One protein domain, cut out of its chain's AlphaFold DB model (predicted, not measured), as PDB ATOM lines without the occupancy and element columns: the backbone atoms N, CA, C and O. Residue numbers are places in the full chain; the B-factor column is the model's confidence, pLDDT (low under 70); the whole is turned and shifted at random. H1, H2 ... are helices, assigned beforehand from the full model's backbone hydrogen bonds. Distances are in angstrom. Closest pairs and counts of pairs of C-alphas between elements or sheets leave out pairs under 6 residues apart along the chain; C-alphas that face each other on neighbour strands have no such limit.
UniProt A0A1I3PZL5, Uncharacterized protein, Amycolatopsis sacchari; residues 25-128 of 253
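AT A GLANCE: This is residues 25 to 128 of the 253 residues of an uncharacterized protein of Amycolatopsis sacchari (UniProt A0A1I3PZL5). Two helical hairpins, H2 with H3 and H4 with H5, pack on each other mainly through H3 and H5, and H1 bridges H2 and H4. H5 is the longest helix, and its last residues, 123 to 126, stick out with residues 127 and 128, while residues 36 to 48 loop round the outside from H1 to H2. The printed part has 104 residues with five named helices, H1 to H5 in chain order, and no named strand; its class is all helix. It is compact, with a radius of gyration of the C-alphas of 13.1 A and spans of 44 by 30 by 21 A.

IN THESE COORDINATES: H1 covers residues 25 to 35, from C-alpha 25 at (-436.839, 292.647, 83.142). H2 covers residues 49 to 60, and H3 residues 64 to 77, 19.9 A long. H4 covers residues 82 to 95, 20.2 A long. H5 covers residues 104 to 126, 32.6 A long, ending with C-alpha 126 at (-444.725, 328.050, 90.114).

HOW THE PARTS SIT: H1 touches H4 at a steep tilt of 49 degrees, the closest C-alphas being those of Trp 31 and Leu 92, 5.3 A apart. H1 also touches H2, with residues 51 to 55 of H2 alone; C-alphas 28 and 55 are closest, 6.6 A apart. H2 and H3 form a hairpin at a shallow tilt of 20 degrees, closest at C-alphas 57 and 64, 4.8 A. The hairpin of H3 and H4 only just touches, with 3 pairs of C-alphas within 8 A, closest at Ala 72 and Phe 85, 6.8 A. H4 and H5 form a hairpin at a shallow tilt of 24 degrees, closest at C-alphas 93 and 104, 4.4 A. H5 touches H3 with its residues 110 to 118 alone, the same way at a steep tilt of 50 degrees, closest at C-alphas 69 and 114, 4.8 A. H1 is apart from H3 and H5. In H1, H3, H4 and H5 every O i to N i+4 pair is within hydrogen-bond range; in H2, 7 of 8 are.

THE WHOLE: The C-alphas farthest apart, of Arg 98 and Leu 128, are 44.1 A from each other. The printed part has no cut, and the link from H1 to H2 is long. Residues 37 to 46, 97 to 100 and 123 to 127 have pLDDT under 70.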
ATOM      1  N   THR A  25    -438.302 292.525  83.144       86.00
ATOM      2  CA  THR A  25    -436.839 292.647  83.142       86.00
ATOM      3  C   THR A  25    -436.257 292.747  81.729       86.00
ATOM      4  O   THR A  25    -435.282 293.470  81.523       86.00
ATOM      5  N   GLU A  26    -436.828 292.045  80.749       86.12
ATOM      6  CA  GLU A  26    -436.400 292.133  79.348       86.12
ATOM      7  C   GLU A  26    -436.774 293.479  78.725       86.12
ATOM      8  O   GLU A  26    -435.936 294.072  78.041       86.12
ATOM      9  N   LEU A  27    -437.965 294.005  79.031       86.00
ATOM     10  CA  LEU A  27    -438.395 295.329  78.575       86.00
ATOM     11  C   LEU A  27    -437.541 296.444  79.144       86.00
ATOM     12  O   LEU A  27    -437.070 297.292  78.388       86.00
ATOM     13  N   LEU A  28    -437.268 296.402  80.445       87.25
ATOM     14  CA  LEU A  28    -436.394 297.379  81.079       87.25
ATOM     15  C   LEU A  28    -434.978 297.337  80.482       87.25
ATOM     16  O   LEU A  28    -434.400 298.382  80.187       87.25
ATOM     17  N   ARG A  29    -434.432 296.137  80.235       86.88
ATOM     18  CA  ARG A  29    -433.110 295.973  79.610       86.88
ATOM     19  C   ARG A  29    -433.077 296.513  78.178       86.88
ATOM     20  O   ARG A  29    -432.108 297.168  77.808       86.88
ATOM     21  N   ALA A  30    -434.103 296.228  77.377       86.25
ATOM     22  CA  ALA A  30    -434.193 296.702  75.997       86.25
ATOM     23  C   ALA A  30    -434.328 298.229  75.933       86.25
ATOM     24  O   ALA A  30    -433.640 298.879  75.148       86.25
ATOM     25  N   TRP A  31    -435.162 298.790  76.808       87.19
ATOM     26  CA  TRP A  31    -435.367 300.227  76.925       87.19
ATOM     27  C   TRP A  31    -434.079 300.944  77.346       87.19
ATOM     28  O   TRP A  31    -433.682 301.903  76.692       87.19
ATOM     29  N   ARG A  32    -433.350 300.404  78.332       83.25
ATOM     30  CA  ARG A  32    -432.020 300.897  78.723       83.25
ATOM     31  C   ARG A  32    -431.023 300.887  77.566       83.25
ATOM     32  O   ARG A  32    -430.391 301.897  77.299       83.25
ATOM     33  N   ALA A  33    -430.918 299.774  76.843       83.31
ATOM     34  CA  ALA A  33    -429.995 299.672  75.712       83.31
ATOM     35  C   ALA A  33    -430.306 300.676  74.583       83.31
ATOM     36  O   ALA A  33    -429.419 301.009  73.800       83.31
ATOM     37  N   LYS A  34    -431.558 301.139  74.477       77.62
ATOM     38  CA  LYS A  34    -431.957 302.202  73.547       77.62
ATOM     39  C   LYS A  34    -431.615 303.600  74.055       77.62
ATOM     40  O   LYS A  34    -431.253 304.438  73.238       77.62
ATOM     41  N   ALA A  35    -431.718 303.819  75.360       70.75
ATOM     42  CA  ALA A  35    -431.440 305.097  76.002       70.75
ATOM     43  C   ALA A  35    -429.948 305.415  76.149       70.75
ATOM     44  O   ALA A  35    -429.586 306.579  76.161       70.75
ATOM     45  N   ASP A  36    -429.072 304.406  76.159       71.31
ATOM     46  CA  ASP A  36    -427.609 304.589  76.100       71.31
ATOM     47  C   ASP A  36    -427.114 305.046  74.693       71.31
ATOM     48  O   ASP A  36    -425.930 304.939  74.362       71.31
ATOM     49  N   GLY A  37    -428.021 305.489  73.812       68.75
ATOM     50  CA  GLY A  37    -427.719 305.970  72.464       68.75
ATOM     51  C   GLY A  37    -427.288 307.447  72.426       68.75
ATOM     52  O   GLY A  37    -427.626 308.211  73.322       68.75
ATOM     53  N   PRO A  38    -426.611 307.899  71.354       66.56
ATOM     54  CA  PRO A  38    -426.045 309.256  71.244       66.56
ATOM     55  C   PRO A  38    -427.083 310.392  71.185       66.56
ATOM     56  O   PRO A  38    -426.710 311.558  71.125       66.56
ATOM     57  N   GLU A  39    -428.372 310.056  71.132       69.44
ATOM     58  CA  GLU A  39    -429.486 311.008  71.098       69.44
ATOM     59  C   GLU A  39    -429.952 311.416  72.511       69.44
ATOM     60  O   GLU A  39    -430.792 312.306  72.628       69.44
ATOM     61  N   TRP A  40    -429.414 310.798  73.574       69.06
ATOM     62  CA  TRP A  40    -429.769 311.086  74.966       69.06
ATOM     63  C   TRP A  40    -428.714 311.954  75.671       69.06
ATOM     64  O   TRP A  40    -427.521 311.778  75.426       69.06
ATOM     65  N   PRO A  41    -429.120 312.872  76.567       62.47
ATOM     66  CA  PRO A  41    -428.186 313.681  77.347       62.47
ATOM     67  C   PRO A  41    -427.460 312.841  78.403       62.47
ATOM     68  O   PRO A  41    -428.097 312.124  79.172       62.47
ATOM     69  N   ASP A  42    -426.139 313.010  78.512       61.31
ATOM     70  CA  ASP A  42    -425.293 312.305  79.493       61.31
ATOM     71  C   ASP A  42    -425.629 312.652  80.963       61.31
ATOM     72  O   ASP A  42    -425.238 311.935  81.884       61.31
ATOM     73  N   GLU A  43    -426.331 313.767  81.195       59.69
ATOM     74  CA  GLU A  43    -426.545 314.349  82.527       59.69
ATOM     75  C   GLU A  43    -427.852 313.905  83.210       59.69
ATOM     76  O   GLU A  43    -428.003 314.108  84.416       59.69
ATOM     77  N   VAL A  44    -428.783 313.263  82.489       56.94
ATOM     78  CA  VAL A  44    -430.095 312.868  83.034       56.94
ATOM     79  C   VAL A  44    -430.065 311.401  83.494       56.94
ATOM     80  O   VAL A  44    -429.907 310.498  82.667       56.94
ATOM     81  N   PRO A  45    -430.251 311.101  84.796       66.44
ATOM     82  CA  PRO A  45    -430.201 309.734  85.313       66.44
ATOM     83  C   PRO A  45    -431.306 308.857  84.721       66.44
ATOM     84  O   PRO A  45    -432.475 309.013  85.050       66.44
ATOM     85  N   TRP A  46    -430.951 307.885  83.878       68.62
ATOM     86  CA  TRP A  46    -431.923 307.042  83.178       68.62
ATOM     87  C   TRP A  46    -432.770 306.138  84.095       68.62
ATOM     88  O   TRP A  46    -433.992 306.079  83.953       68.62
ATOM     89  N   GLU A  47    -432.148 305.417  85.027       72.12
ATOM     90  CA  GLU A  47    -432.846 304.459  85.889       72.12
ATOM     91  C   GLU A  47    -433.458 305.163  87.103       72.12
ATOM     92  O   GLU A  47    -432.791 305.416  88.105       72.12
ATOM     93  N   VAL A  48    -434.757 305.447  87.016       78.88
ATOM     94  CA  VAL A  48    -435.543 305.989  88.131       78.88
ATOM     95  C   VAL A  48    -436.589 304.993  88.610       78.88
ATOM     96  O   VAL A  48    -437.031 304.132  87.851       78.88
ATOM     97  N   GLU A  49    -437.027 305.102  89.862       82.06
ATOM     98  CA  GLU A  49    -438.002 304.175  90.459       82.06
ATOM     99  C   GLU A  49    -439.298 304.059  89.627       82.06
ATOM    100  O   GLU A  49    -439.868 302.972  89.484       82.06
ATOM    101  N   ALA A  50    -439.746 305.160  89.018       86.44
ATOM    102  CA  ALA A  50    -440.926 305.178  88.157       86.44
ATOM    103  C   ALA A  50    -440.792 304.323  86.874       86.44
ATOM    104  O   ALA A  50    -441.812 303.862  86.357       86.44
ATOM    105  N   THR A  51    -439.576 304.031  86.389       87.88
ATOM    106  CA  THR A  51    -439.360 303.218  85.168       87.88
ATOM    107  C   THR A  51    -439.941 301.813  85.305       87.88
ATOM    108  O   THR A  51    -440.624 301.325  84.404       87.88
ATOM    109  N   THR A  52    -439.750 301.182  86.468       88.00
ATOM    110  CA  THR A  52    -440.257 299.830  86.741       88.00
ATOM    111  C   THR A  52    -441.785 299.814  86.718       88.00
ATOM    112  O   THR A  52    -442.389 298.917  86.132       88.00
ATOM    113  N   ARG A  53    -442.429 300.848  87.277       89.00
ATOM    114  CA  ARG A  53    -443.894 300.987  87.271       89.00
ATOM    115  C   ARG A  53    -444.455 301.130  85.856       89.00
ATOM    116  O   ARG A  53    -445.454 300.489  85.543       89.00
ATOM    117  N   VAL A  54    -443.804 301.914  84.995       91.31
ATOM    118  CA  VAL A  54    -444.215 302.073  83.589       91.31
ATOM    119  C   VAL A  54    -444.060 300.766  82.812       91.31
ATOM    120  O   VAL A  54    -444.981 300.374  82.102       91.31
ATOM    121  N   VAL A  55    -442.946 300.053  82.994       90.31
ATOM    122  CA  VAL A  55    -442.707 298.745  82.363       90.31
ATOM    123  C   VAL A  55    -443.805 297.741  82.715       90.31
ATOM    124  O   VAL A  55    -444.376 297.122  81.818       90.31
ATOM    125  N   HIS A  56    -444.146 297.616  84.001       90.00
ATOM    126  CA  HIS A  56    -445.247 296.756  84.438       90.00
ATOM    127  C   HIS A  56    -446.585 297.205  83.843       90.00
ATOM    128  O   HIS A  56    -447.300 296.398  83.258       90.00
ATOM    129  N   ALA A  57    -446.887 298.504  83.882       90.38
ATOM    130  CA  ALA A  57    -448.121 299.044  83.320       90.38
ATOM    131  C   ALA A  57    -448.257 298.823  81.799       90.38
ATOM    132  O   ALA A  57    -449.365 298.611  81.302       90.38
ATOM    133  N   CYS A  58    -447.152 298.835  81.048       89.12
ATOM    134  CA  CYS A  58    -447.140 298.531  79.614       89.12
ATOM    135  C   CYS A  58    -447.460 297.060  79.308       89.12
ATOM    136  O   CYS A  58    -448.095 296.773  78.287       89.12
ATOM    137  N   LEU A  59    -447.010 296.141  80.164       87.94
ATOM    138  CA  LEU A  59    -447.204 294.700  79.989       87.94
ATOM    139  C   LEU A  59    -448.573 294.247  80.506       87.94
ATOM    140  O   LEU A  59    -449.278 293.525  79.805       87.94
ATOM    141  N   ASP A  60    -448.973 294.740  81.678       87.88
ATOM    142  CA  ASP A  60    -450.191 294.320  82.376       87.88
ATOM    143  C   ASP A  60    -451.426 295.141  81.953       87.88
ATOM    144  O   ASP A  60    -452.564 294.721  82.163       87.88
ATOM    145  N   GLY A  61    -451.223 296.316  81.339       80.50
ATOM    146  CA  GLY A  61    -452.290 297.202  80.858       80.50
ATOM    147  C   GLY A  61    -453.011 297.988  81.958       80.50
ATOM    148  O   GLY A  61    -454.063 298.576  81.702       80.50
ATOM    149  N   VAL A  62    -452.463 298.002  83.173       85.31
ATOM    150  CA  VAL A  62    -453.058 298.627  84.363       85.31
ATOM    151  C   VAL A  62    -452.297 299.905  84.720       85.31
ATOM    152  O   VAL A  62    -451.074 299.929  84.690       85.31
ATOM    153  N   ASP A  63    -453.024 300.976  85.049       88.25
ATOM    154  CA  ASP A  63    -452.493 302.238  85.597       88.25
ATOM    155  C   ASP A  63    -451.407 302.966  84.782       88.25
ATOM    156  O   ASP A  63    -450.763 303.891  85.285       88.25
ATOM    157  N   LEU A  64    -451.260 302.655  83.487       91.94
ATOM    158  CA  LEU A  64    -450.280 303.305  82.609       91.94
ATOM    159  C   LEU A  64    -450.339 304.849  82.612       91.94
ATOM    160  O   LEU A  64    -449.271 305.457  82.680       91.94
ATOM    161  N   PRO A  65    -451.514 305.525  82.597       91.81
ATOM    162  CA  PRO A  65    -451.544 306.986  82.677       91.81
ATOM    163  C   PRO A  65    -450.898 307.532  83.959       91.81
ATOM    164  O   PRO A  65    -450.189 308.533  83.919       91.81
ATOM    165  N   SER A  66    -451.144 306.878  85.099       89.88
ATOM    166  CA  SER A  66    -450.594 307.285  86.396       89.88
ATOM    167  C   SER A  66    -449.086 307.030  86.453       89.88
ATOM    168  O   SER A  66    -448.322 307.909  86.849       89.88
ATOM    169  N   ALA A  67    -448.645 305.865  85.966       91.94
ATOM    170  CA  ALA A  67    -447.232 305.507  85.897       91.94
ATOM    171  C   ALA A  67    -446.431 306.472  85.003       91.94
ATOM    172  O   ALA A  67    -445.349 306.904  85.393       91.94
ATOM    173  N   LEU A  68    -446.976 306.866  83.845       93.62
ATOM    174  CA  LEU A  68    -446.333 307.830  82.944       93.62
ATOM    175  C   LEU A  68    -446.245 309.235  83.545       93.62
ATOM    176  O   LEU A  68    -445.237 309.907  83.347       93.62
ATOM    177  N   ARG A  69    -447.256 309.675  84.307       93.56
ATOM    178  CA  ARG A  69    -447.190 310.953  85.039       93.56
ATOM    179  C   ARG A  69    -446.106 310.927  86.110       93.56
ATOM    180  O   ARG A  69    -445.342 311.875  86.190       93.56
ATOM    181  N   ALA A  70    -446.007 309.840  86.878       91.31
ATOM    182  CA  ALA A  70    -444.952 309.677  87.879       91.31
ATOM    183  C   ALA A  70    -443.547 309.610  87.251       91.31
ATOM    184  O   ALA A  70    -442.589 310.098  87.839       91.31
ATOM    185  N   LEU A  71    -443.418 309.022  86.056       92.56
ATOM    186  CA  LEU A  71    -442.155 309.029  85.319       92.56
ATOM    187  C   LEU A  71    -441.795 310.438  84.834       92.56
ATOM    188  O   LEU A  71    -440.664 310.857  85.038       92.56
ATOM    189  N   ALA A  72    -442.742 311.167  84.234       89.44
ATOM    190  CA  ALA A  72    -442.526 312.546  83.791       89.44
ATOM    191  C   ALA A  72    -442.124 313.468  84.956       89.44
ATOM    192  O   ALA A  72    -441.164 314.218  84.836       89.44
ATOM    193  N   ASP A  73    -442.811 313.346  86.093       87.62
ATOM    194  CA  ASP A  73    -442.525 314.048  87.351       87.62
ATOM    195  C   ASP A  73    -441.067 313.851  87.792       87.62
ATOM    196  O   ASP A  73    -440.282 314.794  87.845       87.62
ATOM    197  N   GLN A  74    -440.666 312.591  87.975       88.81
ATOM    198  CA  GLN A  74    -439.321 312.248  88.430       88.81
ATOM    199  C   GLN A  74    -438.230 312.609  87.406       88.81
ATOM    200  O   GLN A  74    -437.090 312.863  87.787       88.81
ATOM    201  N   ARG A  75    -438.562 312.627  86.109       86.44
ATOM    202  CA  ARG A  75    -437.659 313.049  85.029       86.44
ATOM    203  C   ARG A  75    -437.422 314.554  85.044       86.44
ATOM    204  O   ARG A  75    -436.272 314.977  84.961       86.44
ATOM    205  N   PHE A  76    -438.475 315.354  85.169       85.44
ATOM    206  CA  PHE A  76    -438.354 316.812  85.202       85.44
ATOM    207  C   PHE A  76    -437.668 317.299  86.483       85.44
ATOM    208  O   PHE A  76    -436.840 318.206  86.411       85.44
ATOM    209  N   ASP A  77    -437.882 316.619  87.614       82.44
ATOM    210  CA  ASP A  77    -437.114 316.842  88.851       82.44
ATOM    211  C   ASP A  77    -435.605 316.597  88.670       82.44
ATOM    212  O   ASP A  77    -434.778 317.179  89.371       82.44
ATOM    213  N   GLN A  78    -435.231 315.745  87.713       81.19
ATOM    214  CA  GLN A  78    -433.845 315.443  87.350       81.19
ATOM    215  C   GLN A  78    -433.350 316.261  86.147       81.19
ATOM    216  O   GLN A  78    -432.409 315.852  85.469       81.19
ATOM    217  N   ALA A  79    -433.973 317.417  85.903       72.56
ATOM    218  CA  ALA A  79    -433.636 318.365  84.844       72.56
ATOM    219  C   ALA A  79    -433.829 317.850  83.407       72.56
ATOM    220  O   ALA A  79    -433.300 318.456  82.476       72.56
ATOM    221  N   ALA A  80    -434.623 316.793  83.200       78.31
ATOM    222  CA  ALA A  80    -435.020 316.405  81.852       78.31
ATOM    223  C   ALA A  80    -435.958 317.456  81.235       78.31
ATOM    224  O   ALA A  80    -436.875 317.963  81.887       78.31
ATOM    225  N   THR A  81    -435.781 317.745  79.952       84.56
ATOM    226  CA  THR A  81    -436.709 318.566  79.169       84.56
ATOM    227  C   THR A  81    -437.899 317.735  78.660       84.56
ATOM    228  O   THR A  81    -437.827 316.503  78.588       84.56
ATOM    229  N   PRO A  82    -439.018 318.373  78.256       86.75
ATOM    230  CA  PRO A  82    -440.134 317.663  77.630       86.75
ATOM    231  C   PRO A  82    -439.741 316.870  76.375       86.75
ATOM    232  O   PRO A  82    -440.289 315.793  76.146       86.75
ATOM    233  N   ASP A  83    -438.781 317.374  75.595       86.88
ATOM    234  CA  ASP A  83    -438.295 316.709  74.383       86.88
ATOM    235  C   ASP A  83    -437.471 315.457  74.726       86.88
ATOM    236  O   ASP A  83    -437.651 314.405  74.113       86.88
ATOM    237  N   GLU A  84    -436.637 315.519  75.766       87.38
ATOM    238  CA  GLU A  84    -435.887 314.362  76.278       87.38
ATOM    239  C   GLU A  84    -436.816 313.291  76.859       87.38
ATOM    240  O   GLU A  84    -436.616 312.095  76.639       87.38
ATOM    241  N   PHE A  85    -437.888 313.705  77.539       89.25
ATOM    242  CA  PHE A  85    -438.926 312.781  77.985       89.25
ATOM    243  C   PHE A  85    -439.697 312.155  76.808       89.25
ATOM    244  O   PHE A  85    -440.042 310.974  76.847       89.25
ATOM    245  N   ALA A  86    -439.946 312.901  75.729       90.19
ATOM    246  CA  ALA A  86    -440.565 312.347  74.527       90.19
ATOM    247  C   ALA A  86    -439.664 311.301  73.846       90.19
ATOM    248  O   ALA A  86    -440.159 310.251  73.425       90.19
ATOM    249  N   LEU A  87    -438.348 311.550  73.789       88.19
ATOM    250  CA  LEU A  87    -437.361 310.572  73.320       88.19
ATOM    251  C   LEU A  87    -437.397 309.305  74.181       88.19
ATOM    252  O   LEU A  87    -437.511 308.206  73.637       88.19
ATOM    253  N   ASP A  88    -437.393 309.452  75.509       88.31
ATOM    254  CA  ASP A  88    -437.508 308.351  76.472       88.31
ATOM    255  C   ASP A  88    -438.731 307.449  76.180       88.31
ATOM    256  O   ASP A  88    -438.606 306.233  75.965       88.31
ATOM    257  N   VAL A  89    -439.918 308.050  76.047       91.81
ATOM    258  CA  VAL A  89    -441.156 307.316  75.736       91.81
ATOM    259  C   VAL A  89    -441.105 306.672  74.344       91.81
ATOM    260  O   VAL A  89    -441.588 305.548  74.170       91.81
ATOM    261  N   ALA A  90    -440.505 307.331  73.350       89.88
ATOM    262  CA  ALA A  90    -440.331 306.769  72.012       89.88
ATOM    263  C   ALA A  90    -439.394 305.546  72.014       89.88
ATOM    264  O   ALA A  90    -439.680 304.552  71.336       89.88
ATOM    265  N   ALA A  91    -438.324 305.572  72.815       88.56
ATOM    266  CA  ALA A  91    -437.442 304.424  73.010       88.56
ATOM    267  C   ALA A  91    -438.181 303.240  73.643       88.56
ATOM    268  O   ALA A  91    -438.044 302.113  73.156       88.56
ATOM    269  N   LEU A  92    -439.014 303.482  74.662       89.62
ATOM    270  CA  LEU A  92    -439.845 302.431  75.255       89.62
ATOM    271  C   LEU A  92    -440.813 301.851  74.225       89.62
ATOM    272  O   LEU A  92    -440.915 300.633  74.071       89.62
ATOM    273  N   ALA A  93    -441.495 302.723  73.485       90.25
ATOM    274  CA  ALA A  93    -442.454 302.338  72.460       90.25
ATOM    275  C   ALA A  93    -441.813 301.480  71.360       90.25
ATOM    276  O   ALA A  93    -442.431 300.520  70.900       90.25
ATOM    277  N   ALA A  94    -440.563 301.765  70.987       88.00
ATOM    278  CA  ALA A  94    -439.795 300.956  70.042       88.00
ATOM    279  C   ALA A  94    -439.411 299.569  70.594       88.00
ATOM    280  O   ALA A  94    -439.181 298.647  69.811       88.00
ATOM    281  N   CYS A  95    -439.349 299.408  71.920       87.69
ATOM    282  CA  CYS A  95    -439.056 298.133  72.581       87.69
ATOM    283  C   CYS A  95    -440.297 297.248  72.776       87.69
ATOM    284  O   CYS A  95    -440.153 296.054  73.044       87.69
ATOM    285  N   LEU A  96    -441.509 297.794  72.616       85.94
ATOM    286  CA  LEU A  96    -442.759 297.034  72.680       85.94
ATOM    287  C   LEU A  96    -442.926 296.160  71.428       85.94
ATOM    288  O   LEU A  96    -443.642 296.494  70.482       85.94
ATOM    289  N   THR A  97    -442.261 295.008  71.425       67.94
ATOM    290  CA  THR A  97    -442.519 293.927  70.466       67.94
ATOM    291  C   THR A  97    -443.633 293.029  71.019       67.94
ATOM    292  O   THR A  97    -443.720 292.803  72.222       67.94
ATOM    293  N   ARG A  98    -444.592 292.633  70.169       69.69
ATOM    294  CA  ARG A  98    -445.846 291.975  70.592       69.69
ATOM    295  C   ARG A  98    -445.598 290.687  71.408       69.69
ATOM    296  O   ARG A  98    -444.648 289.986  71.079       69.69
ATOM    297  N   PRO A  99    -446.504 290.319  72.345       57.41
ATOM    298  CA  PRO A  99    -447.760 290.990  72.700       57.41
ATOM    299  C   PRO A  99    -447.630 291.840  73.981       57.41
ATOM    300  O   PRO A  99    -447.461 291.306  75.069       57.41
ATOM    301  N   ALA A 100    -447.775 293.163  73.853       68.62
ATOM    302  CA  ALA A 100    -447.970 294.078  74.983       68.62
ATOM    303  C   ALA A 100    -449.451 294.481  75.085       68.62
ATOM    304  O   ALA A 100    -450.149 294.520  74.065       68.62
ATOM    305  N   ALA A 101    -449.926 294.815  76.289       81.00
ATOM    306  CA  ALA A 101    -451.299 295.284  76.510       81.00
ATOM    307  C   ALA A 101    -451.570 296.662  75.878       81.00
ATOM    308  O   ALA A 101    -452.723 297.034  75.650       81.00
ATOM    309  N   VAL A 102    -450.509 297.415  75.569       83.94
ATOM    310  CA  VAL A 102    -450.570 298.758  74.987       83.94
ATOM    311  C   VAL A 102    -449.745 298.817  73.704       83.94
ATOM    312  O   VAL A 102    -448.665 298.240  73.600       83.94
ATOM    313  N   THR A 103    -450.260 299.522  72.698       87.69
ATOM    314  CA  THR A 103    -449.531 299.747  71.441       87.69
ATOM    315  C   THR A 103    -448.513 300.880  71.572       87.69
ATOM    316  O   THR A 103    -448.734 301.840  72.308       87.69
ATOM    317  N   ALA A 104    -447.437 300.831  70.780       89.31
ATOM    318  CA  ALA A 104    -446.428 301.893  70.711       89.31
ATOM    319  C   ALA A 104    -447.044 303.294  70.510       89.31
ATOM    320  O   ALA A 104    -446.718 304.228  71.235       89.31
ATOM    321  N   GLY A 105    -448.001 303.432  69.584       87.94
ATOM    322  CA  GLY A 105    -448.677 304.711  69.338       87.94
ATOM    323  C   GLY A 105    -449.538 305.195  70.513       87.94
ATOM    324  O   GLY A 105    -449.611 306.394  70.769       87.94
ATOM    325  N   GLN A 106    -450.170 304.281  71.260       90.50
ATOM    326  CA  GLN A 106    -450.897 304.644  72.481       90.50
ATOM    327  C   GLN A 106    -449.945 305.109  73.580       90.50
ATOM    328  O   GLN A 106    -450.233 306.116  74.219       90.50
ATOM    329  N   LEU A 107    -448.821 304.413  73.766       91.75
ATOM    330  CA  LEU A 107    -447.806 304.776  74.748       91.75
ATOM    331  C   LEU A 107    -447.237 306.176  74.476       91.75
ATOM    332  O   LEU A 107    -447.238 306.999  75.385       91.75
ATOM    333  N   VAL A 108    -446.842 306.475  73.232       92.75
ATOM    334  CA  VAL A 108    -446.329 307.805  72.845       92.75
ATOM    335  C   VAL A 108    -447.352 308.899  73.142       92.75
ATOM    336  O   VAL A 108    -447.049 309.844  73.864       92.75
ATOM    337  N   ARG A 109    -448.602 308.728  72.689       92.38
ATOM    338  CA  ARG A 109    -449.677 309.703  72.937       92.38
ATOM    339  C   ARG A 109    -449.922 309.931  74.434       92.38
ATOM    340  O   ARG A 109    -450.167 311.058  74.855       92.38
ATOM    341  N   MET A 110    -449.899 308.866  75.236       94.12
ATOM    342  CA  MET A 110    -450.090 308.959  76.686       94.12
ATOM    343  C   MET A 110    -448.878 309.583  77.387       94.12
ATOM    344  O   MET A 110    -449.061 310.295  78.371       94.12
ATOM    345  N   GLY A 111    -447.667 309.368  76.867       93.06
ATOM    346  CA  GLY A 111    -446.454 310.052  77.308       93.06
ATOM    347  C   GLY A 111    -446.532 311.557  77.062       93.06
ATOM    348  O   GLY A 111    -446.387 312.334  77.996       93.06
ATOM    349  N   GLU A 112    -446.880 311.988  75.849       91.62
ATOM    350  CA  GLU A 112    -447.087 313.411  75.528       91.62
ATOM    351  C   GLU A 112    -448.159 314.068  76.416       91.62
ATOM    352  O   GLU A 112    -448.057 315.236  76.799       91.62
ATOM    353  N   GLU A 113    -449.227 313.336  76.742       90.94
ATOM    354  CA  GLU A 113    -450.257 313.797  77.675       90.94
ATOM    355  C   GLU A 113    -449.723 313.917  79.110       90.94
ATOM    356  O   GLU A 113    -449.991 314.919  79.773       90.94
ATOM    357  N   ALA A 114    -448.935 312.945  79.576       91.06
ATOM    358  CA  ALA A 114    -448.295 312.985  80.887       91.06
ATOM    359  C   ALA A 114    -447.309 314.157  81.010       91.06
ATOM    360  O   ALA A 114    -447.389 314.905  81.982       91.06
ATOM    361  N   ALA A 115    -446.462 314.371  80.001       89.44
ATOM    362  CA  ALA A 115    -445.508 315.477  79.950       89.44
ATOM    363  C   ALA A 115    -446.222 316.830  80.053       89.44
ATOM    364  O   ALA A 115    -445.913 317.643  80.921       89.44
ATOM    365  N   ARG A 116    -447.247 317.044  79.214       85.00
ATOM    366  CA  ARG A 116    -448.059 318.268  79.246       85.00
ATOM    367  C   ARG A 116    -448.752 318.463  80.584       85.00
ATOM    368  O   ARG A 116    -448.841 319.593  81.045       85.00
ATOM    369  N   TRP A 117    -449.242 317.388  81.199       89.31
ATOM    370  CA  TRP A 117    -449.886 317.468  82.504       89.31
ATOM    371  C   TRP A 117    -448.906 317.916  83.593       89.31
ATOM    372  O   TRP A 117    -449.239 318.827  84.344       89.31
ATOM    373  N   VAL A 118    -447.708 317.323  83.658       83.56
ATOM    374  CA  VAL A 118    -446.694 317.674  84.667       83.56
ATOM    375  C   VAL A 118    -446.186 319.097  84.442       83.56
ATOM    376  O   VAL A 118    -446.227 319.894  85.372       83.56
ATOM    377  N   VAL A 119    -445.846 319.475  83.203       80.44
ATOM    378  CA  VAL A 119    -445.452 320.860  82.879       80.44
ATOM    379  C   VAL A 119    -446.557 321.848  83.247       80.44
ATOM    380  O   VAL A 119    -446.278 322.877  83.852       80.44
ATOM    381  N   ALA A 120    -447.818 321.556  82.915       72.69
ATOM    382  CA  ALA A 120    -448.934 322.433  83.262       72.69
ATOM    383  C   ALA A 120    -449.139 322.526  84.780       72.69
ATOM    384  O   ALA A 120    -449.388 323.620  85.286       72.69
ATOM    385  N   ARG A 121    -449.012 321.411  85.512       81.00
ATOM    386  CA  ARG A 121    -449.062 321.387  86.979       81.00
ATOM    387  C   ARG A 121    -447.943 322.243  87.560       81.00
ATOM    388  O   ARG A 121    -448.241 323.112  88.366       81.00
ATOM    389  N   ASP A 122    -446.701 322.045  87.139       71.12
ATOM    390  CA  ASP A 122    -445.540 322.741  87.703       71.12
ATOM    391  C   ASP A 122    -445.522 324.211  87.332       71.12
ATOM    392  O   ASP A 122    -445.228 325.052  88.172       71.12
ATOM    393  N   HIS A 123    -445.949 324.542  86.116       64.06
ATOM    394  CA  HIS A 123    -446.218 325.916  85.729       64.06
ATOM    395  C   HIS A 123    -447.300 326.540  86.613       64.06
ATOM    396  O   HIS A 123    -447.109 327.642  87.114       64.06
ATOM    397  N   THR A 124    -448.399 325.825  86.871       63.09
ATOM    398  CA  THR A 124    -449.464 326.293  87.768       63.09
ATOM    399  C   THR A 124    -448.947 326.471  89.194       63.09
ATOM    400  O   THR A 124    -449.246 327.490  89.801       63.09
ATOM    401  N   LEU A 125    -448.143 325.532  89.712       60.66
ATOM    402  CA  LEU A 125    -447.522 325.573  91.043       60.66
ATOM    403  C   LEU A 125    -446.520 326.725  91.179       60.66
ATOM    404  O   LEU A 125    -446.575 327.466  92.156       60.66
ATOM    405  N   ALA A 126    -445.648 326.918  90.189       57.78
ATOM    406  CA  ALA A 126    -444.725 328.050  90.114       57.78
ATOM    407  C   ALA A 126    -445.476 329.383  89.977       57.78
ATOM    408  O   ALA A 126    -445.019 330.408  90.471       57.78
ATOM    409  N   GLN A 127    -446.658 329.364  89.361       66.69
ATOM    410  CA  GLN A 127    -447.596 330.478  89.341       66.69
ATOM    411  C   GLN A 127    -448.489 330.545  90.585       66.69
ATOM    412  O   GLN A 127    -449.388 331.376  90.603       66.69
ATOM    413  N   LEU A 128    -448.317 329.729  91.630       79.62
ATOM    414  CA  LEU A 128    -449.140 329.890  92.835       79.62
ATOM    415  C   LEU A 128    -448.646 331.012  93.734       79.62
ATOM    416  O   LEU A 128    -449.471 331.582  94.445       79.62
TER     417      LEU A 128